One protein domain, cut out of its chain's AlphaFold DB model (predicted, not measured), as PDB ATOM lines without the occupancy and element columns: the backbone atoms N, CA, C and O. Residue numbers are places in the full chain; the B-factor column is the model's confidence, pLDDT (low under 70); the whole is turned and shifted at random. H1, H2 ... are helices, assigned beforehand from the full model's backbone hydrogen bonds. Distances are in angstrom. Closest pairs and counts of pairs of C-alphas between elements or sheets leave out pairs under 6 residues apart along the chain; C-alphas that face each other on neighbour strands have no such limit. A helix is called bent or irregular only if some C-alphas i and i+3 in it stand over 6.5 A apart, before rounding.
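What this domain is: This is residues 197 to 294 of the 308 residues of the protein "Gag_p10 domain-containing protein" of Micrurus spixii (Amazon coral snake) (UniProt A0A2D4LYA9). The longest helix, H4, makes a helical hairpin with H3, and this hairpin meets a second one, H1 with H2, where H3 touches H1; the last part of H4, residues 284 to 293, sticks out together with Asn 294. Ahead of H1, residues 197 to 224 have no named element, and part of them makes a long loop that runs out and folds back near Gly 215. The printed part has 98 residues with four named helices, in the order H1, H2, H3, H4, and no named strand; its class is all helix, with 59 residues in the helices. The whole is compact, with a radius of gyration of the C-alphas of 14.4 A, and spans 44 by 37 by 24 A.

Where its parts are: H4, residues 273 to 293, begins with C-alpha 273 at (151.226, 120.320, 191.485), ends with C-alpha 293 at (174.281, 120.655, 171.997), and measures 30.2 A from first to last C-alpha. H3, residues 260 to 270, measures 15.6 A. H1, residues 225 to 238, begins with C-alpha 225 at (151.824, 140.791, 190.387) and measures 19.7 A. H2, residues 243 to 255, measures 18.4 A. No helix is bent or irregular.

How they stand to each other: H4 touches H3 with residues 276 to 280 alone; the closest C-alphas, those of Lys 268 and Tyr 276, are 5.8 A apart. The two form a helical hairpin at a shallow tilt of 27 degrees, opposite ways. H3 touches H1 at a steep tilt of 60 degrees, the same way, and their closest C-alphas, those of Lys 232 and Ile 270, are 5.1 A apart. H2 touches H1 with residues 244 to 249 alone, and the closest C-alphas, those of Ala 234 and Phe 245, are 6.2 A apart. H1 and H2 form the other helical hairpin, at a shallow tilt of 20 degrees, opposite ways. The helix packing is mostly aligned, but only just: 2 of these 3 pairs are at a shallow tilt. H4 is apart from H1 and from H2, and H2 is apart from H3. In H1, H2, H3 and H4 every O i to N i+4 pair is within hydrogen-bond range.

The domain as a whole: The two C-alphas farthest apart, those of Gly 200 and Arg 293, are 44.5 A from each other. Residues 284 to 294, of which 284 to 293 belong to H4, stand free; the body without them has 87 residues and spans 39 by 31 by 23 A. The links H1 to H2, H2 to H3 and H3 to H4 are tight, and the printed part has no cut. The mean pLDDT of the printed part is 73.9, and it is under 70 at residues 197 to 223, 225, 261 and 294.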
ATOM      1  N   ASP A 197     148.365 145.346 199.018       51.91
ATOM      2  CA  ASP A 197     147.832 144.838 197.747       51.91
ATOM      3  C   ASP A 197     147.689 143.308 197.709       51.91
ATOM      4  O   ASP A 197     147.364 142.737 196.665       51.91
ATOM      5  N   LEU A 198     147.926 142.636 198.839       51.88
ATOM      6  CA  LEU A 198     148.053 141.183 198.927       51.88
ATOM      7  C   LEU A 198     147.094 140.609 199.969       51.88
ATOM      8  O   LEU A 198     147.162 140.954 201.149       51.88
ATOM      9  N   GLU A 199     146.237 139.680 199.550       54.75
ATOM     10  CA  GLU A 199     145.392 138.923 200.471       54.75
ATOM     11  C   GLU A 199     146.140 137.698 201.023       54.75
ATOM     12  O   GLU A 199     147.129 137.216 200.471       54.75
ATOM     13  N   GLY A 200     145.670 137.173 202.156       49.12
ATOM     14  CA  GLY A 200     146.368 136.196 203.002       49.12
ATOM     15  C   GLY A 200     146.711 134.822 202.399       49.12
ATOM     16  O   GLY A 200     147.274 134.009 203.121       49.12
ATOM     17  N   ASP A 201     146.433 134.537 201.127       50.41
ATOM     18  CA  ASP A 201     146.973 133.364 200.408       50.41
ATOM     19  C   ASP A 201     148.021 133.749 199.337       50.41
ATOM     20  O   ASP A 201     148.802 132.898 198.898       50.41
ATOM     21  N   ASP A 202     148.123 135.036 198.985       49.12
ATOM     22  CA  ASP A 202     149.071 135.578 198.005       49.12
ATOM     23  C   ASP A 202     150.501 135.678 198.568       49.12
ATOM     24  O   ASP A 202     151.477 135.584 197.820       49.12
ATOM     25  N   TRP A 203     150.670 135.753 199.895       47.38
ATOM     26  CA  TRP A 203     151.998 135.785 200.538       47.38
ATOM     27  C   TRP A 203     152.809 134.499 200.328       47.38
ATOM     28  O   TRP A 203     154.039 134.533 200.339       47.38
ATOM     29  N   LYS A 204     152.141 133.359 200.097       46.81
ATOM     30  CA  LYS A 204     152.808 132.094 199.736       46.81
ATOM     31  C   LYS A 204     153.283 132.081 198.279       46.81
ATOM     32  O   LYS A 204     153.992 131.151 197.891       46.81
ATOM     33  N   MET A 205     152.871 133.064 197.473       49.41
ATOM     34  CA  MET A 205     153.059 133.095 196.021       49.41
ATOM     35  C   MET A 205     154.182 134.039 195.555       49.41
ATOM     36  O   MET A 205     154.652 133.902 194.430       49.41
ATOM     37  N   ILE A 206     154.691 134.943 196.397       49.81
ATOM     38  CA  ILE A 206     155.731 135.903 195.987       49.81
ATOM     39  C   ILE A 206     157.123 135.281 196.142       49.81
ATOM     40  O   ILE A 206     157.681 135.215 197.235       49.81
ATOM     41  N   SER A 207     157.705 134.787 195.047       50.25
ATOM     42  CA  SER A 207     159.104 134.316 195.031       50.25
ATOM     43  C   SER A 207     159.828 134.491 193.685       50.25
ATOM     44  O   SER A 207     160.888 133.897 193.490       50.25
ATOM     45  N   ALA A 208     159.302 135.289 192.749       51.09
ATOM     46  CA  ALA A 208     159.945 135.533 191.452       51.09
ATOM     47  C   ALA A 208     160.525 136.958 191.374       51.09
ATOM     48  O   ALA A 208     159.797 137.937 191.528       51.09
ATOM     49  N   TYR A 209     161.832 137.059 191.122       60.88
ATOM     50  CA  TYR A 209     162.606 138.306 191.125       60.88
ATOM     51  C   TYR A 209     163.449 138.442 189.847       60.88
ATOM     52  O   TYR A 209     164.630 138.129 189.902       60.88
ATOM     53  N   PRO A 210     162.885 138.872 188.706       55.81
ATOM     54  CA  PRO A 210     163.637 139.056 187.465       55.81
ATOM     55  C   PRO A 210     164.934 139.846 187.637       55.81
ATOM     56  O   PRO A 210     165.031 140.738 188.473       55.81
ATOM     57  N   ILE A 211     165.926 139.564 186.800       52.56
ATOM     58  CA  ILE A 211     167.171 140.330 186.736       52.56
ATOM     59  C   ILE A 211     167.090 141.335 185.591       52.56
ATOM     60  O   ILE A 211     166.835 140.969 184.449       52.56
ATOM     61  N   ASP A 212     167.377 142.598 185.882       55.47
ATOM     62  CA  ASP A 212     167.613 143.626 184.877       55.47
ATOM     63  C   ASP A 212     169.108 143.706 184.522       55.47
ATOM     64  O   ASP A 212     169.971 143.792 185.402       55.47
ATOM     65  N   TYR A 213     169.402 143.692 183.220       54.72
ATOM     66  CA  TYR A 213     170.743 143.816 182.637       54.72
ATOM     67  C   TYR A 213     170.987 145.180 181.967       54.72
ATOM     68  O   TYR A 213     172.013 145.362 181.314       54.72
ATOM     69  N   SER A 214     170.074 146.145 182.111       54.44
ATOM     70  CA  SER A 214     170.177 147.469 181.484       54.44
ATOM     71  C   SER A 214     171.343 148.329 182.009       54.44
ATOM     72  O   SER A 214     171.786 149.255 181.327       54.44
ATOM     73  N   GLY A 215     171.864 148.022 183.204       52.50
ATOM     74  CA  GLY A 215     172.962 148.738 183.859       52.50
ATOM     75  C   GLY A 215     174.295 147.978 183.900       52.50
ATOM     76  O   GLY A 215     174.388 146.802 183.569       52.50
ATOM     77  N   ALA A 216     175.347 148.648 184.388       43.34
ATOM     78  CA  ALA A 216     176.693 148.065 184.515       43.34
ATOM     79  C   ALA A 216     176.775 146.865 185.486       43.34
ATOM     80  O   ALA A 216     177.714 146.077 185.409       43.34
ATOM     81  N   ASN A 217     175.805 146.726 186.394       45.53
ATOM     82  CA  ASN A 217     175.665 145.590 187.301       45.53
ATOM     83  C   ASN A 217     174.221 145.065 187.236       45.53
ATOM     84  O   ASN A 217     173.307 145.890 187.219       45.53
ATOM     85  N   PRO A 218     174.002 143.737 187.259       57.28
ATOM     86  CA  PRO A 218     172.662 143.165 187.253       57.28
ATOM     87  C   PRO A 218     171.913 143.517 188.542       57.28
ATOM     88  O   PRO A 218     172.429 143.307 189.645       57.28
ATOM     89  N   VAL A 219     170.694 144.038 188.402       52.97
ATOM     90  CA  VAL A 219     169.829 144.428 189.525       52.97
ATOM     91  C   VAL A 219     168.584 143.553 189.519       52.97
ATOM     92  O   VAL A 219     167.917 143.435 188.500       52.97
ATOM     93  N   TYR A 220     168.255 142.945 190.659       58.53
ATOM     94  CA  TYR A 220     166.996 142.216 190.809       58.53
ATOM     95  C   TYR A 220     165.832 143.211 190.867       58.53
ATOM     96  O   TYR A 220     165.818 144.105 191.717       58.53
ATOM     97  N   ILE A 221     164.872 143.039 189.968       63.22
ATOM     98  CA  ILE A 221     163.627 143.793 189.880       63.22
ATOM     99  C   ILE A 221     162.453 142.900 190.298       63.22
ATOM    100  O   ILE A 221     162.465 141.683 190.125       63.22
ATOM    101  N   GLU A 222     161.436 143.502 190.904       61.03
ATOM    102  CA  GLU A 222     160.220 142.789 191.302       61.03
ATOM    103  C   GLU A 222     159.335 142.547 190.076       61.03
ATOM    104  O   GLU A 222     159.108 143.457 189.273       61.03
ATOM    105  N   LEU A 223     158.820 141.323 189.931       67.12
ATOM    106  CA  LEU A 223     157.865 141.020 188.874       67.12
ATOM    107  C   LEU A 223     156.485 141.587 189.251       67.12
ATOM    108  O   LEU A 223     155.968 141.222 190.309       67.12
ATOM    109  N   PRO A 224     155.849 142.431 188.415       73.25
ATOM    110  CA  PRO A 224     154.528 142.968 188.725       73.25
ATOM    111  C   PRO A 224     153.493 141.849 188.903       73.25
ATOM    112  O   PRO A 224     153.267 141.049 187.991       73.25
ATOM    113  N   PHE A 225     152.822 141.818 190.059       68.19
ATOM    114  CA  PHE A 225     151.824 140.791 190.387       68.19
ATOM    115  C   PHE A 225     150.666 140.743 189.384       68.19
ATOM    116  O   PHE A 225     150.138 139.674 189.077       68.19
ATOM    117  N   GLN A 226     150.329 141.889 188.790       75.25
ATOM    118  CA  GLN A 226     149.319 141.981 187.743       75.25
ATOM    119  C   GLN A 226     149.624 141.050 186.555       75.25
ATOM    120  O   GLN A 226     148.747 140.308 186.118       75.25
ATOM    121  N   HIS A 227     150.877 140.997 186.095       76.00
ATOM    122  CA  HIS A 227     151.272 140.125 184.983       76.00
ATOM    123  C   HIS A 227     151.203 138.645 185.362       76.00
ATOM    124  O   HIS A 227     150.777 137.810 184.567       76.00
ATOM    125  N   ILE A 228     151.568 138.308 186.600       78.81
ATOM    126  CA  ILE A 228     151.428 136.948 187.130       78.81
ATOM    127  C   ILE A 228     149.957 136.512 187.111       78.81
ATOM    128  O   ILE A 228     149.637 135.407 186.661       78.81
ATOM    129  N   LYS A 229     149.060 137.378 187.597       80.44
ATOM    130  CA  LYS A 229     147.621 137.112 187.672       80.44
ATOM    131  C   LYS A 229     147.017 136.919 186.285       80.44
ATOM    132  O   LYS A 229     146.260 135.972 186.079       80.44
ATOM    133  N   GLU A 230     147.398 137.761 185.328       83.62
ATOM    134  CA  GLU A 230     146.971 137.655 183.930       83.62
ATOM    135  C   GLU A 230     147.448 136.357 183.277       83.62
ATOM    136  O   GLU A 230     146.652 135.666 182.642       83.62
ATOM    137  N   ILE A 231     148.703 135.958 183.500       86.56
ATOM    138  CA  ILE A 231     149.237 134.698 182.970       86.56
ATOM    139  C   ILE A 231     148.522 133.497 183.594       86.56
ATOM    140  O   ILE A 231     148.134 132.567 182.885       86.56
ATOM    141  N   LYS A 232     148.290 133.509 184.911       84.69
ATOM    142  CA  LYS A 232     147.549 132.442 185.599       84.69
ATOM    143  C   LYS A 232     146.096 132.358 185.121       84.69
ATOM    144  O   LYS A 232     145.568 131.259 184.929       84.69
ATOM    145  N   ALA A 233     145.458 133.501 184.879       83.81
ATOM    146  CA  ALA A 233     144.126 133.560 184.293       83.81
ATOM    147  C   ALA A 233     144.130 132.995 182.863       83.81
ATOM    148  O   ALA A 233     143.324 132.120 182.557       83.81
ATOM    149  N   ALA A 234     145.076 133.404 182.015       86.12
ATOM    150  CA  ALA A 234     145.220 132.899 180.651       86.12
ATOM    151  C   ALA A 234     145.465 131.383 180.610       86.12
ATOM    152  O   ALA A 234     144.868 130.683 179.792       86.12
ATOM    153  N   LEU A 235     146.290 130.863 181.525       86.94
ATOM    154  CA  LEU A 235     146.515 129.429 181.699       86.94
ATOM    155  C   LEU A 235     145.214 128.693 182.029       86.94
ATOM    156  O   LEU A 235     144.946 127.635 181.465       86.94
ATOM    157  N   THR A 236     144.413 129.251 182.935       86.38
ATOM    158  CA  THR A 236     143.157 128.639 183.390       86.38
ATOM    159  C   THR A 236     142.077 128.699 182.307       86.38
ATOM    160  O   THR A 236     141.357 127.726 182.110       86.38
ATOM    161  N   MET A 237     141.986 129.813 181.575       85.62
ATOM    162  CA  MET A 237     140.976 130.030 180.534       85.62
ATOM    163  C   MET A 237     141.286 129.292 179.228       85.62
ATOM    164  O   MET A 237     140.372 128.801 178.572       85.62
ATOM    165  N   HIS A 238     142.560 129.225 178.831       90.06
ATOM    166  CA  HIS A 238     142.955 128.728 177.508       90.06
ATOM    167  C   HIS A 238     143.783 127.438 177.551       90.06
ATOM    168  O   HIS A 238     143.877 126.747 176.540       90.06
ATOM    169  N   GLY A 239     144.366 127.087 178.698       85.56
ATOM    170  CA  GLY A 239     145.211 125.906 178.860       85.56
ATOM    171  C   GLY A 239     146.668 126.112 178.424       85.56
ATOM    172  O   GLY A 239     146.988 126.931 177.563       85.56
ATOM    173  N   ILE A 240     147.569 125.305 178.997       83.75
ATOM    174  CA  ILE A 240     149.033 125.422 178.829       83.75
ATOM    175  C   ILE A 240     149.520 125.172 177.392       83.75
ATOM    176  O   ILE A 240     150.582 125.640 176.987       83.75
ATOM    177  N   THR A 241     148.753 124.420 176.602       86.69
ATOM    178  CA  THR A 241     149.109 124.059 175.224       86.69
ATOM    179  C   THR A 241     148.601 125.061 174.189       86.69
ATOM    180  O   THR A 241     149.013 124.967 173.026       86.69
ATOM    181  N   SER A 242     147.754 126.015 174.595       91.25
ATOM    182  CA  SER A 242     147.127 126.987 173.702       91.25
ATOM    183  C   SER A 242     148.156 127.897 173.022       91.25
ATOM    184  O   SER A 242     149.075 128.383 173.689       91.25
ATOM    185  N   PRO A 243     147.999 128.193 171.713       89.31
ATOM    186  CA  PRO A 243     148.837 129.167 171.014       89.31
ATOM    187  C   PRO A 243     148.843 130.543 171.686       89.31
ATOM    188  O   PRO A 243     149.887 131.183 171.747       89.31
ATOM    189  N   TYR A 244     147.703 130.968 172.245       89.25
ATOM    190  CA  TYR A 244     147.582 132.240 172.963       89.25
ATOM    191  C   TYR A 244     148.467 132.266 174.212       89.25
ATOM    192  O   TYR A 244     149.279 133.173 174.382       89.25
ATOM    193  N   PHE A 245     148.367 131.227 175.045       87.56
ATOM    194  CA  PHE A 245     149.176 131.111 176.255       87.56
ATOM    195  C   PHE A 245     150.674 131.037 175.923       87.56
ATOM    196  O   PHE A 245     151.487 131.716 176.545       87.56
ATOM    197  N   LYS A 246     151.046 130.279 174.882       87.12
ATOM    198  CA  LYS A 246     152.433 130.211 174.396       87.12
ATOM    199  C   LYS A 246     152.946 131.570 173.915       87.12
ATOM    200  O   LYS A 246     154.051 131.951 174.284       87.12
ATOM    201  N   GLY A 247     152.152 132.310 173.140       86.06
ATOM    202  CA  GLY A 247     152.503 133.661 172.692       86.06
ATOM    203  C   GLY A 247     152.693 134.631 173.861       86.06
ATOM    204  O   GLY A 247     153.671 135.377 173.891       86.06
ATOM    205  N   MET A 248     151.818 134.557 174.867       87.69
ATOM    206  CA  MET A 248     151.943 135.337 176.100       87.69
ATOM    207  C   MET A 248     153.229 135.000 176.866       87.69
ATOM    208  O   MET A 248     153.940 135.908 177.285       87.69
ATOM    209  N   MET A 249     153.578 133.715 176.989       84.56
ATOM    210  CA  MET A 249     154.821 133.273 177.635       84.56
ATOM    211  C   MET A 249     156.083 133.722 176.883       84.56
ATOM    212  O   MET A 249     157.072 134.075 177.521       84.56
ATOM    213  N   VAL A 250     156.059 133.750 175.545       85.75
ATOM    214  CA  VAL A 250     157.166 134.294 174.737       85.75
ATOM    215  C   VAL A 250     157.327 135.794 174.981       85.75
ATOM    216  O   VAL A 250     158.442 136.251 175.221       85.75
ATOM    217  N   ASN A 251     156.228 136.555 174.982       84.81
ATOM    218  CA  ASN A 251     156.272 137.988 175.282       84.81
ATOM    219  C   ASN A 251     156.804 138.252 176.702       84.81
ATOM    220  O   ASN A 251     157.680 139.090 176.911       84.81
ATOM    221  N   PHE A 252     156.338 137.465 177.672       85.25
ATOM    222  CA  PHE A 252     156.811 137.519 179.049       85.25
ATOM    223  C   PHE A 252     158.320 137.248 179.158       85.25
ATOM    224  O   PHE A 252     159.030 138.031 179.781       85.25
ATOM    225  N   ASN A 253     158.828 136.206 178.493       82.12
ATOM    226  CA  ASN A 253     160.259 135.882 178.462       82.12
ATOM    227  C   ASN A 253     161.113 136.966 177.776       82.12
ATOM    228  O   ASN A 253     162.264 137.163 178.143       82.12
ATOM    229  N   ASN A 254     160.560 137.673 176.790       81.69
ATOM    230  CA  ASN A 254     161.252 138.790 176.139       81.69
ATOM    231  C   ASN A 254     161.262 140.058 177.003       81.69
ATOM    232  O   ASN A 254     162.122 140.914 176.820       81.69
ATOM    233  N   THR A 255     160.300 140.183 177.918       78.94
ATOM    234  CA  THR A 255     160.161 141.344 178.808       78.94
ATOM    235  C   THR A 255     160.976 141.176 180.090       78.94
ATOM    236  O   THR A 255     161.490 142.156 180.623       78.94
ATOM    237  N   TYR A 256     161.100 139.943 180.594       78.19
ATOM    238  CA  TYR A 256     161.731 139.645 181.876       78.19
ATOM    239  C   TYR A 256     162.801 138.568 181.740       78.19
ATOM    240  O   TYR A 256     162.518 137.429 181.368       78.19
ATOM    241  N   ASN A 257     164.025 138.894 182.148       74.31
ATOM    242  CA  ASN A 257     165.094 137.913 182.264       74.31
ATOM    243  C   ASN A 257     165.025 137.233 183.632       74.31
ATOM    244  O   ASN A 257     165.476 137.784 184.635       74.31
ATOM    245  N   LEU A 258     164.471 136.022 183.668       73.94
ATOM    246  CA  LEU A 258     164.417 135.216 184.886       73.94
ATOM    247  C   LEU A 258     165.623 134.274 185.002       73.94
ATOM    248  O   LEU A 258     166.030 133.632 184.028       73.94
ATOM    249  N   THR A 259     166.157 134.130 186.213       72.50
ATOM    250  CA  THR A 259     167.095 133.054 186.552       72.50
ATOM    251  C   THR A 259     166.386 131.699 186.611       72.50
ATOM    252  O   THR A 259     165.168 131.631 186.782       72.50
ATOM    253  N   PRO A 260     167.115 130.575 186.527       72.94
ATOM    254  CA  PRO A 260     166.498 129.252 186.628       72.94
ATOM    255  C   PRO A 260     165.707 129.015 187.925       72.94
ATOM    256  O   PRO A 260     164.630 128.417 187.899       72.94
ATOM    257  N   ASN A 261     166.167 129.554 189.057       69.81
ATOM    258  CA  ASN A 261     165.416 129.490 190.313       69.81
ATOM    259  C   ASN A 261     164.123 130.313 190.262       69.81
ATOM    260  O   ASN A 261     163.097 129.872 190.783       69.81
ATOM    261  N   GLU A 262     164.147 131.471 189.607       75.06
ATOM    262  CA  GLU A 262     162.955 132.297 189.405       75.06
ATOM    263  C   GLU A 262     161.965 131.630 188.456       75.06
ATOM    264  O   GLU A 262     160.767 131.660 188.726       75.06
ATOM    265  N   TRP A 263     162.441 130.945 187.411       81.50
ATOM    266  CA  TRP A 263     161.594 130.120 186.551       81.50
ATOM    267  C   TRP A 263     160.883 129.019 187.334       81.50
ATOM    268  O   TRP A 263     159.686 128.808 187.141       81.50
ATOM    269  N   ARG A 264     161.580 128.352 188.262       79.38
ATOM    270  CA  ARG A 264     160.957 127.348 189.140       79.38
ATOM    271  C   ARG A 264     159.914 127.961 190.070       79.38
ATOM    272  O   ARG A 264     158.821 127.412 190.196       79.38
ATOM    273  N   ALA A 265     160.229 129.088 190.708       75.06
ATOM    274  CA  ALA A 265     159.292 129.788 191.584       75.06
ATOM    275  C   ALA A 265     158.043 130.256 190.816       75.06
ATOM    276  O   ALA A 265     156.917 130.027 191.256       75.06
ATOM    277  N   PHE A 266     158.246 130.827 189.629       82.94
ATOM    278  CA  PHE A 266     157.185 131.258 188.729       82.94
ATOM    279  C   PHE A 266     156.301 130.089 188.275       82.94
ATOM    280  O   PHE A 266     155.079 130.147 188.411       82.94
ATOM    281  N   ALA A 267     156.901 128.993 187.802       85.50
ATOM    282  CA  ALA A 267     156.164 127.810 187.370       85.50
ATOM    283  C   ALA A 267     155.329 127.216 188.513       85.50
ATOM    284  O   ALA A 267     154.168 126.871 188.311       85.50
ATOM    285  N   LYS A 268     155.880 127.158 189.733       80.81
ATOM    286  CA  LYS A 268     155.170 126.663 190.922       80.81
ATOM    287  C   LYS A 268     153.937 127.501 191.280       80.81
ATOM    288  O   LYS A 268     152.996 126.976 191.868       80.81
ATOM    289  N   MET A 269     153.944 128.788 190.947       78.19
ATOM    290  CA  MET A 269     152.867 129.727 191.270       78.19
ATOM    291  C   MET A 269     151.682 129.643 190.300       78.19
ATOM    292  O   MET A 269     150.525 129.788 190.714       78.19
ATOM    293  N   ILE A 270     151.962 129.428 189.011       82.81
ATOM    294  CA  ILE A 270     150.919 129.385 187.978       82.81
ATOM    295  C   ILE A 270     150.412 127.963 187.714       82.81
ATOM    296  O   ILE A 270     149.244 127.799 187.376       82.81
ATOM    297  N   LEU A 271     151.250 126.935 187.887       84.62
ATOM    298  CA  LEU A 271     150.903 125.545 187.593       84.62
ATOM    299  C   LEU A 271     150.314 124.829 188.810       84.62
ATOM    300  O   LEU A 271     150.689 125.082 189.954       84.62
ATOM    301  N   ASN A 272     149.436 123.854 188.558       84.12
ATOM    302  CA  ASN A 272     149.056 122.900 189.600       84.12
ATOM    303  C   ASN A 272     150.215 121.930 189.914       84.12
ATOM    304  O   ASN A 272     151.177 121.827 189.154       84.12
ATOM    305  N   ILE A 273     150.125 121.182 191.019       82.31
ATOM    306  CA  ILE A 273     151.226 120.320 191.485       82.31
ATOM    307  C   ILE A 273     151.684 119.293 190.436       82.31
ATOM    308  O   ILE A 273     152.882 119.100 190.244       82.31
ATOM    309  N   THR A 274     150.753 118.670 189.712       86.06
ATOM    310  CA  THR A 274     151.068 117.663 188.690       86.06
ATOM    311  C   THR A 274     151.718 118.299 187.464       86.06
ATOM    312  O   THR A 274     152.717 117.790 186.960       86.06
ATOM    313  N   GLN A 275     151.192 119.434 187.003       85.19
ATOM    314  CA  GLN A 275     151.758 120.212 185.902       85.19
ATOM    315  C   GLN A 275     153.152 120.737 186.247       85.19
ATOM    316  O   GLN A 275     154.042 120.683 185.407       85.19
ATOM    317  N   TYR A 276     153.354 121.198 187.482       85.31
ATOM    318  CA  TYR A 276     154.644 121.675 187.961       85.31
ATOM    319  C   TYR A 276     155.696 120.564 187.962       85.31
ATOM    320  O   TYR A 276     156.788 120.771 187.446       85.31
ATOM    321  N   LEU A 277     155.373 119.370 188.472       83.69
ATOM    322  CA  LEU A 277     156.312 118.242 188.468       83.69
ATOM    323  C   LEU A 277     156.705 117.820 187.046       83.69
ATOM    324  O   LEU A 277     157.885 117.608 186.775       83.69
ATOM    325  N   LEU A 278     155.731 117.759 186.130       87.50
ATOM    326  CA  LEU A 278     155.997 117.481 184.717       87.50
ATOM    327  C   LEU A 278     156.861 118.572 184.078       87.50
ATOM    328  O   LEU A 278     157.772 118.266 183.313       87.50
ATOM    329  N   TRP A 279     156.600 119.837 184.409       89.00
ATOM    330  CA  TRP A 279     157.396 120.958 183.929       89.00
ATOM    331  C   TRP A 279     158.836 120.898 184.452       89.00
ATOM    332  O   TRP A 279     159.751 121.071 183.657       89.00
ATOM    333  N   VAL A 280     159.059 120.591 185.738       83.62
ATOM    334  CA  VAL A 280     160.412 120.438 186.308       83.62
ATOM    335  C   VAL A 280     161.182 119.344 185.574       83.62
ATOM    336  O   VAL A 280     162.317 119.569 185.165       83.62
ATOM    337  N   GLN A 281     160.551 118.189 185.348       84.69
ATOM    338  CA  GLN A 281     161.176 117.095 184.612       84.69
ATOM    339  C   GLN A 281     161.536 117.510 183.177       84.69
ATOM    340  O   GLN A 281     162.674 117.321 182.751       84.69
ATOM    341  N   ALA A 282     160.590 118.111 182.448       84.75
ATOM    342  CA  ALA A 282     160.821 118.577 181.082       84.75
ATOM    343  C   ALA A 282     161.903 119.668 181.017       84.75
ATOM    344  O   ALA A 282     162.700 119.704 180.083       84.75
ATOM    345  N   PHE A 283     161.951 120.544 182.019       84.69
ATOM    346  CA  PHE A 283     162.945 121.600 182.137       84.69
ATOM    347  C   PHE A 283     164.348 121.027 182.359       84.69
ATOM    348  O   PHE A 283     165.282 121.421 181.666       84.69
ATOM    349  N   GLU A 284     164.503 120.052 183.256       83.31
ATOM    350  CA  GLU A 284     165.782 119.369 183.479       83.31
ATOM    351  C   GLU A 284     166.273 118.615 182.239       83.31
ATOM    352  O   GLU A 284     167.465 118.631 181.930       83.31
ATOM    353  N   GLU A 285     165.366 117.950 181.525       82.69
ATOM    354  CA  GLU A 285     165.682 117.214 180.302       82.69
ATOM    355  C   GLU A 285     166.107 118.169 179.178       82.69
ATOM    356  O   GLU A 285     167.183 118.004 178.605       82.69
ATOM    357  N   ALA A 286     165.355 119.255 178.965       76.81
ATOM    358  CA  ALA A 286     165.710 120.307 178.012       76.81
ATOM    359  C   ALA A 286     167.070 120.947 178.327       76.81
ATOM    360  O   ALA A 286     167.849 121.254 177.424       76.81
ATOM    361  N   CYS A 287     167.387 121.115 179.610       78.19
ATOM    362  CA  CYS A 287     168.675 121.633 180.043       78.19
ATOM    363  C   CYS A 287     169.838 120.679 179.738       78.19
ATOM    364  O   CYS A 287     170.898 121.125 179.294       78.19
ATOM    365  N   LYS A 288     169.654 119.370 179.956       77.50
ATOM    366  CA  LYS A 288     170.653 118.342 179.613       77.50
ATOM    367  C   LYS A 288     170.883 118.287 178.106       77.50
ATOM    368  O   LYS A 288     172.033 118.287 177.671       77.50
ATOM    369  N   ASP A 289     169.808 118.314 177.326       80.25
ATOM    370  CA  ASP A 289     169.867 118.355 175.866       80.25
ATOM    371  C   ASP A 289     170.601 119.603 175.366       80.25
ATOM    372  O   ASP A 289     171.481 119.513 174.509       80.25
ATOM    373  N   GLN A 290     170.283 120.773 175.925       75.12
ATOM    374  CA  GLN A 290     170.948 122.020 175.560       75.12
ATOM    375  C   GLN A 290     172.438 121.990 175.918       75.12
ATOM    376  O   GLN A 290     173.271 122.432 175.130       75.12
ATOM    377  N   HIS A 291     172.790 121.426 177.076       72.88
ATOM    378  CA  HIS A 291     174.181 121.251 177.481       72.88
ATOM    379  C   HIS A 291     174.963 120.367 176.500       72.88
ATOM    380  O   HIS A 291     176.087 120.705 176.145       72.88
ATOM    381  N   GLN A 292     174.364 119.272 176.025       76.25
ATOM    382  CA  GLN A 292     174.988 118.382 175.039       76.25
ATOM    383  C   GLN A 292     175.156 119.037 173.662       76.25
ATOM    384  O   GLN A 292     176.112 118.733 172.951       76.25
ATOM    385  N   ARG A 293     174.231 119.926 173.275       77.06
ATOM    386  CA  ARG A 293     174.281 120.655 171.997       77.06
ATOM    387  C   ARG A 293     175.246 121.839 172.014       77.06
ATOM    388  O   ARG A 293     175.689 122.265 170.949       77.06
ATOM    389  N   ASN A 294     175.571 122.379 173.187       69.94
ATOM    390  CA  ASN A 294     176.532 123.468 173.296       69.94
ATOM    391  C   ASN A 294     177.945 122.959 172.932       69.94
ATOM    392  O   ASN A 294     178.420 121.989 173.525       69.94
TER     393      ASN A 294